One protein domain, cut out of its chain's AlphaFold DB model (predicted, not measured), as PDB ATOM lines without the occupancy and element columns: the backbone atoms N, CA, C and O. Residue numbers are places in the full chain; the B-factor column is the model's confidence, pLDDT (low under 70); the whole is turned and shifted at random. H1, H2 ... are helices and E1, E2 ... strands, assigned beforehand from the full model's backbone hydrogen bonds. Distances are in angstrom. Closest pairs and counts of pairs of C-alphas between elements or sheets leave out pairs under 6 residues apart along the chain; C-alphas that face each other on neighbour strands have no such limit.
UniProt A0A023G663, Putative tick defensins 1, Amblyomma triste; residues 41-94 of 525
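This is residues 41 to 94 of the 525 residues of the protein "Putative tick defensins 1" of Amblyomma triste (UniProt A0A023G663). This is an elongated domain with little regular structure: a small hairpin of strands E1 and E2 at one end, a short helix H1 at the other, and long loops between. The loop of residues 45 to 68 runs from E1 toward the H1 end and folds back to E2. The 54 printed residues hold E1, E2 and H1 in that order, a mixed class with 15 residues in named elements; the sheet is antiparallel. The whole is compact, radius of gyration of the C-alphas 11.2 A, spanning 34 by 19 by 14 A.

E1, residues 41 to 44, and E2, residues 69 to 73, form an antiparallel hairpin at 129 degrees; C-alphas 42 and 71 face each other at 4.6 A. N 43 and O 70 are within hydrogen-bond range at 2.8 A. Residues 78 to 79 pair antiparallel with 85 to 86. H1, residues 89 to 94, is apart from E1; 1 of its 2 O i to N i+4 pairs and 2 of 3 O i to N i+3 pairs are within range.

E1, 10.0 A long, begins at C-alpha 41 (173.161, 329.674, 291.229). E2 measures 12.9 A. H1, 9.1 A, ends at C-alpha 94 (149.203, 329.381, 291.544).

The C-alphas of Trp 67 and Lys 94, the two farthest apart, are 34.5 A apart. Both links are long, and the printed part has no cut. No printed residue is under pLDDT 70.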
ATOM      1  N   ARG A  41     171.757 329.496 291.627       94.44
ATOM      2  CA  ARG A  41     173.161 329.674 291.229       94.44
ATOM      3  C   ARG A  41     173.849 330.626 292.200       94.44
ATOM      4  O   ARG A  41     173.187 331.490 292.769       94.44
ATOM      5  N   VAL A  42     175.169 330.524 292.333       95.00
ATOM      6  CA  VAL A  42     175.946 331.544 293.049       95.00
ATOM      7  C   VAL A  42     175.855 332.867 292.282       95.00
ATOM      8  O   VAL A  42     176.040 332.908 291.064       95.00
ATOM      9  N   ALA A  43     175.555 333.945 292.997       94.88
ATOM     10  CA  ALA A  43     175.452 335.295 292.476       94.88
ATOM     11  C   ALA A  43     176.144 336.293 293.407       94.88
ATOM     12  O   ALA A  43     176.191 336.131 294.627       94.88
ATOM     13  N   PHE A  44     176.686 337.342 292.798       95.81
ATOM     14  CA  PHE A  44     177.456 338.370 293.478       95.81
ATOM     15  C   PHE A  44     176.556 339.525 293.932       95.81
ATOM     16  O   PHE A  44     175.787 340.056 293.129       95.81
ATOM     17  N   CYS A  45     176.661 339.938 295.197       95.88
ATOM     18  CA  CYS A  45     175.935 341.090 295.717       95.88
ATOM     19  C   CYS A  45     176.625 342.409 295.302       95.88
ATOM     20  O   CYS A  45     177.726 342.702 295.785       95.88
ATOM     21  N   PRO A  46     176.003 343.237 294.443       94.12
ATOM     22  CA  PRO A  46     176.580 344.500 293.981       94.12
ATOM     23  C   PRO A  46     176.675 345.554 295.095       94.12
ATOM     24  O   PRO A  46     176.061 345.444 296.158       94.12
ATOM     25  N   LYS A  47     177.391 346.654 294.811       95.81
ATOM     26  CA  LYS A  47     177.552 347.805 295.723       95.81
ATOM     27  C   LYS A  47     176.222 348.429 296.191       95.81
ATOM     28  O   LYS A  47     176.201 349.057 297.243       95.81
ATOM     29  N   SER A  48     175.125 348.238 295.454       96.75
ATOM     30  CA  SER A  48     173.778 348.692 295.835       96.75
ATOM     31  C   SER A  48     173.162 347.925 297.016       96.75
ATOM     32  O   SER A  48     172.187 348.406 297.586       96.75
ATOM     33  N   GLY A  49     173.699 346.758 297.398       96.44
ATOM     34  CA  GLY A  49     173.185 345.954 298.516       96.44
ATOM     35  C   GLY A  49     171.892 345.182 298.218       96.44
ATOM     36  O   GLY A  49     171.229 344.721 299.148       96.44
ATOM     37  N   TYR A  50     171.527 345.030 296.941       97.38
ATOM     38  CA  TYR A  50     170.362 344.260 296.496       97.38
ATOM     39  C   TYR A  50     170.754 343.236 295.429       97.38
ATOM     40  O   TYR A  50     171.481 343.555 294.489       97.38
ATOM     41  N   LEU A  51     170.248 342.009 295.553       96.06
ATOM     42  CA  LEU A  51     170.532 340.927 294.610       96.06
ATOM     43  C   LEU A  51     169.622 341.050 293.375       96.06
ATOM     44  O   LEU A  51     168.395 341.043 293.493       96.06
ATOM     45  N   HIS A  52     170.217 341.174 292.185       92.94
ATOM     46  CA  HIS A  52     169.474 341.294 290.927       92.94
ATOM     47  C   HIS A  52     169.135 339.909 290.350       92.94
ATOM     48  O   HIS A  52     169.983 339.223 289.778       92.94
ATOM     49  N   GLU A  53     167.874 339.509 290.493       95.94
ATOM     50  CA  GLU A  53     167.319 338.231 290.030       95.94
ATOM     51  C   GLU A  53     165.883 338.405 289.504       95.94
ATOM     52  O   GLU A  53     165.221 339.408 289.788       95.94
ATOM     53  N   GLN A  54     165.385 337.416 288.758       97.06
ATOM     54  CA  GLN A  54     163.970 337.342 288.390       97.06
ATOM     55  C   GLN A  54     163.133 336.895 289.599       97.06
ATOM     56  O   GLN A  54     163.556 336.055 290.394       97.06
ATOM     57  N   LYS A  55     161.929 337.452 289.747       97.56
ATOM     58  CA  LYS A  55     161.073 337.271 290.929       97.56
ATOM     59  C   LYS A  55     159.592 337.356 290.561       97.56
ATOM     60  O   LYS A  55     159.230 338.123 289.670       97.56
ATOM     61  N   CYS A  56     158.743 336.611 291.263       97.38
ATOM     62  CA  CYS A  56     157.297 336.636 291.051       97.38
ATOM     63  C   CYS A  56     156.692 338.022 291.361       97.38
ATOM     64  O   CYS A  56     157.187 338.767 292.215       97.38
ATOM     65  N   LYS A  57     155.580 338.369 290.696       96.44
ATOM     66  CA  LYS A  57     154.891 339.661 290.865       96.44
ATOM     67  C   LYS A  57     154.366 339.832 292.299       96.44
ATOM     68  O   LYS A  57     153.379 339.198 292.672       96.44
ATOM     69  N   GLY A  58     155.019 340.719 293.054       94.94
ATOM     70  CA  GLY A  58     154.754 341.023 294.469       94.94
ATOM     71  C   GLY A  58     155.962 340.788 295.387       94.94
ATOM     72  O   GLY A  58     156.068 341.413 296.435       94.94
ATOM     73  N   VAL A  59     156.919 339.952 294.974       96.31
ATOM     74  CA  VAL A  59     158.061 339.551 295.810       96.31
ATOM     75  C   VAL A  59     159.078 340.691 295.960       96.31
ATOM     76  O   VAL A  59     159.447 341.358 294.987       96.31
ATOM     77  N   ASN A  60     159.584 340.909 297.176       97.12
ATOM     78  CA  ASN A  60     160.619 341.911 297.457       97.12
ATOM     79  C   ASN A  60     162.030 341.444 297.017       97.12
ATOM     80  O   ASN A  60     162.307 340.240 297.026       97.12
ATOM     81  N   PRO A  61     162.942 342.355 296.605       96.81
ATOM     82  CA  PRO A  61     164.334 341.997 296.303       96.81
ATOM     83  C   PRO A  61     165.078 341.522 297.562       96.81
ATOM     84  O   PRO A  61     164.837 342.052 298.648       96.81
ATOM     85  N   ILE A  62     166.021 340.583 297.425       96.88
ATOM     86  CA  ILE A  62     166.894 340.191 298.543       96.88
ATOM     87  C   ILE A  62     167.855 341.345 298.852       96.88
ATOM     88  O   ILE A  62     168.598 341.787 297.974       96.88
ATOM     89  N   LYS A  63     167.863 341.806 300.108       97.31
ATOM     90  CA  LYS A  63     168.931 342.654 300.659       97.31
ATOM     91  C   LYS A  63     170.144 341.784 300.980       97.31
ATOM     92  O   LYS A  63     169.999 340.746 301.617       97.31
ATOM     93  N   CYS A  64     171.327 342.212 300.566       96.25
ATOM     94  CA  CYS A  64     172.571 341.472 300.744       96.25
ATOM     95  C   CYS A  64     173.728 342.404 301.128       96.25
ATOM     96  O   CYS A  64     173.697 343.608 300.870       96.25
ATOM     97  N   LYS A  65     174.770 341.853 301.762       95.06
ATOM     98  CA  LYS A  65     175.981 342.614 302.098       95.06
ATOM     99  C   LYS A  65     176.765 342.895 300.806       95.06
ATOM    100  O   LYS A  65     177.088 341.927 300.114       95.06
ATOM    101  N   PRO A  66     177.113 344.151 300.472       95.25
ATOM    102  CA  PRO A  66     177.947 344.445 299.309       95.25
ATOM    103  C   PRO A  66     179.203 343.567 299.264       95.25
ATOM    104  O   PRO A  66     179.863 343.380 300.288       95.25
ATOM    105  N   TRP A  67     179.524 343.050 298.078       89.31
ATOM    106  CA  TRP A  67     180.654 342.150 297.807       89.31
ATOM    107  C   TRP A  67     180.576 340.752 298.459       89.31
ATOM    108  O   TRP A  67     181.573 340.035 298.489       89.31
ATOM    109  N   SER A  68     179.401 340.326 298.945       91.56
ATOM    110  CA  SER A  68     179.147 338.930 299.359       91.56
ATOM    111  C   SER A  68     178.601 338.055 298.222       91.56
ATOM    112  O   SER A  68     178.028 338.556 297.254       91.56
ATOM    113  N   LEU A  69     178.765 336.735 298.356       92.44
ATOM    114  CA  LEU A  69     178.164 335.721 297.483       92.44
ATOM    115  C   LEU A  69     176.908 335.143 298.145       92.44
ATOM    116  O   LEU A  69     176.937 334.823 299.331       92.44
ATOM    117  N   LEU A  70     175.823 334.992 297.384       94.50
ATOM    118  CA  LEU A  70     174.593 334.308 297.809       94.50
ATOM    119  C   LEU A  70     174.038 333.453 296.666       94.50
ATOM    120  O   LEU A  70     174.322 333.710 295.497       94.50
ATOM    121  N   CYS A  71     173.181 332.484 296.982       95.44
ATOM    122  CA  CYS A  71     172.372 331.813 295.970       95.44
ATOM    123  C   CYS A  71     171.233 332.731 295.483       95.44
ATOM    124  O   CYS A  71     170.395 333.142 296.283       95.44
ATOM    125  N   SER A  72     171.165 333.003 294.177       96.38
ATOM    126  CA  SER A  72     170.002 333.618 293.510       96.38
ATOM    127  C   SER A  72     169.379 332.656 292.505       96.38
ATOM    128  O   SER A  72     169.979 331.630 292.172       96.38
ATOM    129  N   CYS A  73     168.195 332.971 291.979       97.25
ATOM    130  CA  CYS A  73     167.639 332.169 290.889       97.25
ATOM    131  C   CYS A  73     168.456 332.286 289.580       97.25
ATOM    132  O   CYS A  73     169.108 333.293 289.261       97.25
ATOM    133  N   THR A  74     168.435 331.209 288.793       96.12
ATOM    134  CA  THR A  74     168.978 331.176 287.425       96.12
ATOM    135  C   THR A  74     168.199 332.102 286.478       96.12
ATOM    136  O   THR A  74     167.078 332.505 286.761       96.12
ATOM    137  N   ARG A  75     168.771 332.446 285.311       93.56
ATOM    138  CA  ARG A  75     168.123 333.332 284.310       93.56
ATOM    139  C   ARG A  75     166.806 332.785 283.716       93.56
ATOM    140  O   ARG A  75     166.140 333.524 283.000       93.56
ATOM    141  N   LYS A  76     166.471 331.514 283.971       95.31
ATOM    142  CA  LYS A  76     165.232 330.841 283.540       95.31
ATOM    143  C   LYS A  76     164.268 330.564 284.710       95.31
ATOM    144  O   LYS A  76     163.338 329.786 284.538       95.31
ATOM    145  N   ALA A  77     164.505 331.130 285.898       96.94
ATOM    146  CA  ALA A  77     163.690 330.873 287.082       96.94
ATOM    147  C   ALA A  77     163.409 332.147 287.892       96.94
ATOM    148  O   ALA A  77     164.297 332.957 288.153       96.94
ATOM    149  N   MET A  78     162.164 332.287 288.339       97.75
ATOM    150  CA  MET A  78     161.678 333.373 289.185       97.75
ATOM    151  C   MET A  78     161.636 332.940 290.648       97.75
ATOM    152  O   MET A  78     161.155 331.849 290.968       97.75
ATOM    153  N   ARG A  79     162.084 333.816 291.554       97.44
ATOM    154  CA  ARG A  79     161.955 333.575 292.992       97.44
ATOM    155  C   ARG A  79     160.534 333.833 293.498       97.44
ATOM    156  O   ARG A  79     159.968 334.903 293.251       97.44
ATOM    157  N   ARG A  80     160.003 332.877 294.259       96.62
ATOM    158  CA  ARG A  80     158.769 332.978 295.054       96.62
ATOM    159  C   ARG A  80     158.992 333.730 296.376       96.62
ATOM    160  O   ARG A  80     160.102 334.148 296.710       96.62
ATOM    161  N   GLU A  81     157.909 333.932 297.120       94.31
ATOM    162  CA  GLU A  81     157.918 334.595 298.431       94.31
ATOM    163  C   GLU A  81     158.632 333.758 299.509       94.31
ATOM    164  O   GLU A  81     159.421 334.294 300.279       94.31
ATOM    165  N   ASP A  82     158.456 332.436 299.463       93.19
ATOM    166  CA  ASP A  82     159.172 331.417 300.254       93.19
ATOM    167  C   ASP A  82     160.680 331.280 299.941       93.19
ATOM    168  O   ASP A  82     161.418 330.652 300.699       93.19
ATOM    169  N   GLY A  83     161.163 331.864 298.840       93.75
ATOM    170  CA  GLY A  83     162.562 331.771 298.422       93.75
ATOM    171  C   GLY A  83     162.914 330.566 297.538       93.75
ATOM    172  O   GLY A  83     164.103 330.342 297.277       93.75
ATOM    173  N   GLU A  84     161.938 329.803 297.040       95.62
ATOM    174  CA  GLU A  84     162.148 328.804 295.983       95.62
ATOM    175  C   GLU A  84     162.246 329.444 294.586       95.62
ATOM    176  O   GLU A  84     161.741 330.543 294.351       95.62
ATOM    177  N   CYS A  85     162.901 328.746 293.650       96.81
ATOM    178  CA  CYS A  85     163.119 329.191 292.270       96.81
ATOM    179  C   CYS A  85     162.335 328.312 291.285       96.81
ATOM    180  O   CYS A  85     162.710 327.166 291.026       96.81
ATOM    181  N   ILE A  86     161.265 328.865 290.716       96.88
ATOM    182  CA  ILE A  86     160.356 328.177 289.785       96.88
ATOM    183  C   ILE A  86     160.545 328.668 288.349       96.88
ATOM    184  O   ILE A  86     160.809 329.844 288.118       96.88
ATOM    185  N   THR A  87     160.415 327.768 287.377       96.31
ATOM    186  CA  THR A  87     160.628 328.065 285.949       96.31
ATOM    187  C   THR A  87     159.371 328.582 285.243       96.31
ATOM    188  O   THR A  87     159.485 329.391 284.326       96.31
ATOM    189  N   SER A  88     158.174 328.165 285.671       94.62
ATOM    190  CA  SER A  88     156.908 328.606 285.070       94.62
ATOM    191  C   SER A  88     156.383 329.906 285.684       94.62
ATOM    192  O   SER A  88     156.322 330.063 286.905       94.62
ATOM    193  N   SER A  89     155.919 330.820 284.827       93.06
ATOM    194  CA  SER A  89     155.205 332.037 285.237       93.06
ATOM    195  C   SER A  89     153.838 331.729 285.861       93.06
ATOM    196  O   SER A  89     153.395 332.428 286.772       93.06
ATOM    197  N   GLU A  90     153.184 330.640 285.444       94.06
ATOM    198  CA  GLU A  90     151.903 330.238 286.029       94.06
ATOM    199  C   GLU A  90     152.033 329.903 287.517       94.06
ATOM    200  O   GLU A  90     151.143 330.204 288.311       94.06
ATOM    201  N   ASP A  91     153.151 329.293 287.912       92.75
ATOM    202  CA  ASP A  91     153.344 328.801 289.273       92.75
ATOM    203  C   ASP A  91     153.559 329.960 290.266       92.75
ATOM    204  O   ASP A  91     153.183 329.844 291.435       92.75
ATOM    205  N   CYS A  92     154.028 331.123 289.788       92.69
ATOM    206  CA  CYS A  92     154.028 332.380 290.546       92.69
ATOM    207  C   CYS A  92     152.607 332.842 290.924       92.69
ATOM    208  O   CYS A  92     152.426 333.469 291.970       92.69
ATOM    209  N   GLU A  93     151.599 332.556 290.094       89.56
ATOM    210  CA  GLU A  93     150.202 332.933 290.345       89.56
ATOM    211  C   GLU A  93     149.403 331.802 291.024       89.56
ATOM    212  O   GLU A  93     148.524 332.080 291.843       89.56
ATOM    213  N   LYS A  94     149.748 330.525 290.787       86.81
ATOM    214  CA  LYS A  94     149.203 329.381 291.544       86.81
ATOM    215  C   LYS A  94     149.599 329.451 293.023       86.81
ATOM    216  O   LYS A  94     148.735 329.264 293.879       86.81
TER     217      LYS A  94